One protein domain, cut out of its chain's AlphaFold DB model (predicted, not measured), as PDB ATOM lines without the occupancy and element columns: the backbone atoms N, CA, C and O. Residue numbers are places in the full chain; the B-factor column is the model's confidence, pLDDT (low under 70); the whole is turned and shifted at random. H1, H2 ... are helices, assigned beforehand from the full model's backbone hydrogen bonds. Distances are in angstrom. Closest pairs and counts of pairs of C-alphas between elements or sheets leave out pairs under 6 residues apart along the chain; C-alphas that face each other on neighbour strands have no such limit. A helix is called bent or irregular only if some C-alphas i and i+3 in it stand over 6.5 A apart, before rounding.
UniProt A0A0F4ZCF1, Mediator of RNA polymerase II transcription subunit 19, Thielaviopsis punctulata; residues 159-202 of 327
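AT A GLANCE: This is residues 159 to 202 of the 327 residues of the protein "Mediator of RNA polymerase II transcription subunit 19" of Thielaviopsis punctulata (UniProt A0A0F4ZCF1). The printed part is an open arch: H2 and the stretch after it, residues 184 to 193, make the crossbar, and two short helices, H1 and H3, make the legs at its two ends. H1 runs toward the crossbar and H3 runs away from it, and the space between the legs is empty. The printed part has 44 residues with three named helices, in the order H1, H2, H3, and no named strand; the class is all helix, with 22 of the 44 printed residues in the helices. The whole is only just extended, close to loose, with a radius of gyration of the C-alphas of 14.1 A, and it is flat, spanning 37 by 23 by 12 A.

IN THESE COORDINATES: The printed part begins at Val 159, with its C-alpha at (42.180, -15.131, -27.149), and residues 159 to 166 come before the first named helix. H1, residues 167 to 172, begins at C-alpha 167, (36.060, -8.506, -23.267), and measures 8.6 A from first to last C-alpha. H2, residues 175 to 183, is the longest helix by residues and measures 10.0 A; it is neither bent nor irregular, but only just: C-alphas 180 and 183 are 6.1 A apart. Residues 188 to 190 are a helical run too short to bear a name. H3, residues 194 to 200, measures 9.7 A and ends at C-alpha 200, (37.055, -3.327, 2.540).

HOW THE PARTS SIT: H1 and H2 are joined by a tight link of 2 residues, yet they are apart, with no C-alpha of the one within 8 A of the other. H2 and H3 are apart too, with a short link of 10 residues between them. H1 and H3 are also apart. The N-to-C direction of H1 has -0.90 along x, that of H2 has 0.95 along z, and that of H3 has 1.00 along x. Residues 185 to 191 stand free, and so do residues 193 to 199, of which 194 to 199 belong to H3. In H1, H2 and H3 every backbone O i to N i+4 pair is within hydrogen-bond range.

THE WHOLE: The two C-alphas farthest apart are those of Glu 161 and Ala 198, at 37.6 A, and the C-alphas of the first and last printed residues, Val 159 and Lys 202, are 36.1 A apart. The printed part has no cut, and neither link between helices is long. The mean pLDDT of the printed part is 79.8; the model's confidence is under 70 at residues 159 to 162, residues 186 to 187 and residue 189.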
ATOM      1  N   VAL A 159      43.586 -14.777 -27.301       62.41
ATOM      2  CA  VAL A 159      42.180 -15.131 -27.149       62.41
ATOM      3  C   VAL A 159      42.169 -16.629 -26.911       62.41
ATOM      4  O   VAL A 159      42.099 -17.414 -27.852       62.41
ATOM      5  N   GLU A 160      42.326 -17.015 -25.654       68.00
ATOM      6  CA  GLU A 160      42.024 -18.363 -25.225       68.00
ATOM      7  C   GLU A 160      40.524 -18.548 -25.442       68.00
ATOM      8  O   GLU A 160      39.710 -17.734 -25.001       68.00
ATOM      9  N   GLU A 161      40.152 -19.603 -26.163       63.47
ATOM     10  CA  GLU A 161      38.763 -19.867 -26.562       63.47
ATOM     11  C   GLU A 161      37.818 -20.012 -25.349       63.47
ATOM     12  O   GLU A 161      36.605 -19.877 -25.482       63.47
ATOM     13  N   ASN A 162      38.391 -20.195 -24.153       63.28
ATOM     14  CA  ASN A 162      37.692 -20.372 -22.884       63.28
ATOM     15  C   ASN A 162      37.907 -19.233 -21.869       63.28
ATOM     16  O   ASN A 162      37.569 -19.412 -20.698       63.28
ATOM     17  N   ASP A 163      38.465 -18.082 -22.259       73.62
ATOM     18  CA  ASP A 163      38.563 -16.945 -21.336       73.62
ATOM     19  C   ASP A 163      37.193 -16.270 -21.165       73.62
ATOM     20  O   ASP A 163      36.808 -15.354 -21.900       73.62
ATOM     21  N   SER A 164      36.441 -16.752 -20.174       70.25
ATOM     22  CA  SER A 164      35.124 -16.228 -19.820       70.25
ATOM     23  C   SER A 164      35.159 -14.762 -19.382       70.25
ATOM     24  O   SER A 164      34.131 -14.091 -19.485       70.25
ATOM     25  N   GLU A 165      36.314 -14.265 -18.927       75.25
ATOM     26  CA  GLU A 165      36.515 -12.883 -18.467       75.25
ATOM     27  C   GLU A 165      37.010 -11.951 -19.584       75.25
ATOM     28  O   GLU A 165      37.061 -10.731 -19.405       75.25
ATOM     29  N   SER A 166      37.315 -12.496 -20.765       83.56
ATOM     30  CA  SER A 166      37.709 -11.701 -21.923       83.56
ATOM     31  C   SER A 166      36.603 -10.727 -22.333       83.56
ATOM     32  O   SER A 166      35.416 -11.066 -22.365       83.56
ATOM     33  N   LEU A 167      36.992  -9.524 -22.767       83.81
ATOM     34  CA  LEU A 167      36.060  -8.506 -23.267       83.81
ATOM     35  C   LEU A 167      35.137  -9.055 -24.366       83.81
ATOM     36  O   LEU A 167      33.954  -8.728 -24.400       83.81
ATOM     37  N   LEU A 168      35.660  -9.894 -25.267       83.94
ATOM     38  CA  LEU A 168      34.854 -10.480 -26.340       83.94
ATOM     39  C   LEU A 168      33.845 -11.502 -25.817       83.94
ATOM     40  O   LEU A 168      32.750 -11.575 -26.367       83.94
ATOM     41  N   SER A 169      34.192 -12.260 -24.774       85.00
ATOM     42  CA  SER A 169      33.256 -13.162 -24.094       85.00
ATOM     43  C   SER A 169      32.115 -12.357 -23.468       85.00
ATOM     44  O   SER A 169      30.948 -12.638 -23.729       85.00
ATOM     45  N   LEU A 170      32.446 -11.270 -22.759       84.12
ATOM     46  CA  LEU A 170      31.457 -10.390 -22.136       84.12
ATOM     47  C   LEU A 170      30.520  -9.729 -23.159       84.12
ATOM     48  O   LEU A 170      29.317  -9.683 -22.941       84.12
ATOM     49  N   VAL A 171      31.053  -9.246 -24.287       87.81
ATOM     50  CA  VAL A 171      30.257  -8.595 -25.347       87.81
ATOM     51  C   VAL A 171      29.394  -9.594 -26.124       87.81
ATOM     52  O   VAL A 171      28.334  -9.229 -26.627       87.81
ATOM     53  N   ARG A 172      29.846 -10.843 -26.270       87.19
ATOM     54  CA  ARG A 172      29.102 -11.889 -26.992       87.19
ATOM     55  C   ARG A 172      28.072 -12.599 -26.124       87.19
ATOM     56  O   ARG A 172      27.225 -13.304 -26.670       87.19
ATOM     57  N   MET A 173      28.156 -12.456 -24.806       87.25
ATOM     58  CA  MET A 173      27.212 -13.069 -23.887       87.25
ATOM     59  C   MET A 173      25.827 -12.423 -24.044       87.25
ATOM     60  O   MET A 173      25.712 -11.207 -23.902       87.25
ATOM     61  N   PRO A 174      24.772 -13.211 -24.317       91.75
ATOM     62  CA  PRO A 174      23.414 -12.686 -24.390       91.75
ATOM     63  C   PRO A 174      22.952 -12.110 -23.049       91.75
ATOM     64  O   PRO A 174      23.259 -12.670 -21.993       91.75
ATOM     65  N   ASP A 175      22.137 -11.058 -23.104       88.75
ATOM     66  CA  ASP A 175      21.635 -10.361 -21.913       88.75
ATOM     67  C   ASP A 175      20.878 -11.293 -20.956       88.75
ATOM     68  O   ASP A 175      21.077 -11.215 -19.746       88.75
ATOM     69  N   ASP A 176      20.077 -12.232 -21.472       90.62
ATOM     70  CA  ASP A 176      19.333 -13.195 -20.646       90.62
ATOM     71  C   ASP A 176      20.270 -14.137 -19.870       90.62
ATOM     72  O   ASP A 176      20.018 -14.474 -18.710       90.62
ATOM     73  N   VAL A 177      21.377 -14.543 -20.502       87.88
ATOM     74  CA  VAL A 177      22.397 -15.422 -19.907       87.88
ATOM     75  C   VAL A 177      23.207 -14.654 -18.866       87.88
ATOM     76  O   VAL A 177      23.432 -15.165 -17.767       87.88
ATOM     77  N   TRP A 178      23.595 -13.413 -19.172       86.31
ATOM     78  CA  TRP A 178      24.219 -12.512 -18.204       86.31
ATOM     79  C   TRP A 178      23.308 -12.283 -16.999       86.31
ATOM     80  O   TRP A 178      23.736 -12.428 -15.853       86.31
ATOM     81  N   TYR A 179      22.032 -11.990 -17.244       86.12
ATOM     82  CA  TYR A 179      21.070 -11.753 -16.185       86.12
ATOM     83  C   TYR A 179      20.906 -12.996 -15.309       86.12
ATOM     84  O   TYR A 179      21.021 -12.888 -14.094       86.12
ATOM     85  N   ALA A 180      20.724 -14.185 -15.889       87.19
ATOM     86  CA  ALA A 180      20.585 -15.424 -15.125       87.19
ATOM     87  C   ALA A 180      21.836 -15.773 -14.295       87.19
ATOM     88  O   ALA A 180      21.705 -16.099 -13.117       87.19
ATOM     89  N   ASN A 181      23.036 -15.676 -14.878       82.44
ATOM     90  CA  ASN A 181      24.281 -16.157 -14.257       82.44
ATOM     91  C   ASN A 181      24.958 -15.126 -13.340       82.44
ATOM     92  O   ASN A 181      25.748 -15.469 -12.447       82.44
ATOM     93  N   VAL A 182      24.715 -13.843 -13.603       78.88
ATOM     94  CA  VAL A 182      25.453 -12.745 -12.979       78.88
ATOM     95  C   VAL A 182      24.540 -11.781 -12.233       78.88
ATOM     96  O   VAL A 182      24.996 -11.245 -11.241       78.88
ATOM     97  N   VAL A 183      23.264 -11.603 -12.591       82.44
ATOM     98  CA  VAL A 183      22.400 -10.593 -11.936       82.44
ATOM     99  C   VAL A 183      21.314 -11.192 -11.038       82.44
ATOM    100  O   VAL A 183      21.083 -10.697  -9.944       82.44
ATOM    101  N   LYS A 184      20.631 -12.257 -11.463       78.50
ATOM    102  CA  LYS A 184      19.400 -12.766 -10.834       78.50
ATOM    103  C   LYS A 184      19.592 -13.202  -9.379       78.50
ATOM    104  O   LYS A 184      18.674 -13.068  -8.578       78.50
ATOM    105  N   GLU A 185      20.771 -13.723  -9.055       70.06
ATOM    106  CA  GLU A 185      21.105 -14.241  -7.719       70.06
ATOM    107  C   GLU A 185      22.215 -13.442  -7.024       70.06
ATOM    108  O   GLU A 185      22.604 -13.765  -5.903       70.06
ATOM    109  N   LYS A 186      22.747 -12.404  -7.676       68.94
ATOM    110  CA  LYS A 186      23.809 -11.565  -7.121       68.94
ATOM    111  C   LYS A 186      23.317 -10.125  -7.095       68.94
ATOM    112  O   LYS A 186      22.978  -9.563  -8.131       68.94
ATOM    113  N   ASP A 187      23.361  -9.501  -5.924       64.75
ATOM    114  CA  ASP A 187      22.958  -8.106  -5.691       64.75
ATOM    115  C   ASP A 187      23.934  -7.076  -6.308       64.75
ATOM    116  O   ASP A 187      24.242  -6.045  -5.718       64.75
ATOM    117  N   ILE A 188      24.445  -7.321  -7.517       70.31
ATOM    118  CA  ILE A 188      25.398  -6.427  -8.196       70.31
ATOM    119  C   ILE A 188      24.737  -5.078  -8.532       70.31
ATOM    120  O   ILE A 188      25.410  -4.055  -8.634       70.31
ATOM    121  N   THR A 189      23.406  -5.050  -8.649       68.88
ATOM    122  CA  THR A 189      22.620  -3.827  -8.878       68.88
ATOM    123  C   THR A 189      22.432  -2.979  -7.620       68.88
ATOM    124  O   THR A 189      22.204  -1.779  -7.738       68.88
ATOM    125  N   GLN A 190      22.566  -3.564  -6.425       73.62
ATOM    126  CA  GLN A 190      22.445  -2.856  -5.142       73.62
ATOM    127  C   GLN A 190      23.771  -2.198  -4.711       73.62
ATOM    128  O   GLN A 190      23.848  -1.575  -3.650       73.62
ATOM    129  N   GLY A 191      24.817  -2.301  -5.540       76.25
ATOM    130  CA  GLY A 191      26.147  -1.776  -5.253       76.25
ATOM    131  C   GLY A 191      26.937  -2.654  -4.279       76.25
ATOM    132  O   GLY A 191      26.657  -3.835  -4.097       76.25
ATOM    133  N   ILE A 192      27.980  -2.086  -3.666       80.75
ATOM    134  CA  ILE A 192      28.815  -2.813  -2.699       80.75
ATOM    135  C   ILE A 192      28.027  -2.965  -1.386       80.75
ATOM    136  O   ILE A 192      27.692  -1.945  -0.776       80.75
ATOM    137  N   PRO A 193      27.774  -4.196  -0.895       84.81
ATOM    138  CA  PRO A 193      27.019  -4.398   0.337       84.81
ATOM    139  C   PRO A 193      27.696  -3.731   1.547       84.81
ATOM    140  O   PRO A 193      28.929  -3.741   1.630       84.81
ATOM    141  N   PRO A 194      26.941  -3.247   2.555       82.94
ATOM    142  CA  PRO A 194      27.506  -2.562   3.723       82.94
ATOM    143  C   PRO A 194      28.519  -3.400   4.518       82.94
ATOM    144  O   PRO A 194      29.474  -2.871   5.083       82.94
ATOM    145  N   TYR A 195      28.339  -4.724   4.555       84.25
ATOM    146  CA  TYR A 195      29.283  -5.617   5.228       84.25
ATOM    147  C   TYR A 195      30.599  -5.752   4.446       84.25
ATOM    148  O   TYR A 195      31.673  -5.803   5.047       84.25
ATOM    149  N   VAL A 196      30.530  -5.764   3.107       84.94
ATOM    150  CA  VAL A 196      31.708  -5.798   2.231       84.94
ATOM    151  C   VAL A 196      32.433  -4.466   2.299       84.94
ATOM    152  O   VAL A 196      33.649  -4.465   2.420       84.94
ATOM    153  N   SER A 197      31.725  -3.334   2.293       85.44
ATOM    154  CA  SER A 197      32.357  -2.018   2.425       85.44
ATOM    155  C   SER A 197      33.050  -1.858   3.784       85.44
ATOM    156  O   SER A 197      34.204  -1.433   3.837       85.44
ATOM    157  N   ALA A 198      32.418  -2.301   4.879       86.38
ATOM    158  CA  ALA A 198      33.032  -2.318   6.206       86.38
ATOM    159  C   ALA A 198      34.277  -3.221   6.266       86.38
ATOM    160  O   ALA A 198      35.281  -2.842   6.871       86.38
ATOM    161  N   ALA A 199      34.259  -4.384   5.610       84.50
ATOM    162  CA  ALA A 199      35.438  -5.240   5.489       84.50
ATOM    163  C   ALA A 199      36.529  -4.594   4.614       84.50
ATOM    164  O   ALA A 199      37.690  -4.555   5.016       84.50
ATOM    165  N   LEU A 200      36.156  -4.010   3.471       84.62
ATOM    166  CA  LEU A 200      37.055  -3.327   2.540       84.62
ATOM    167  C   LEU A 200      37.771  -2.141   3.176       84.62
ATOM    168  O   LEU A 200      38.881  -1.866   2.766       84.62
ATOM    169  N   THR A 201      37.229  -1.466   4.194       81.12
ATOM    170  CA  THR A 201      38.000  -0.419   4.904       81.12
ATOM    171  C   THR A 201      39.224  -0.964   5.647       81.12
ATOM    172  O   THR A 201      40.184  -0.230   5.869       81.12
ATOM    173  N   LYS A 202      39.223  -2.255   6.003       78.75
ATOM    174  CA  LYS A 202      40.321  -2.922   6.721       78.75
ATOM    175  C   LYS A 202      41.324  -3.608   5.785       78.75
ATOM    176  O   LYS A 202      42.448  -3.865   6.198       78.75
TER     177      LYS A 202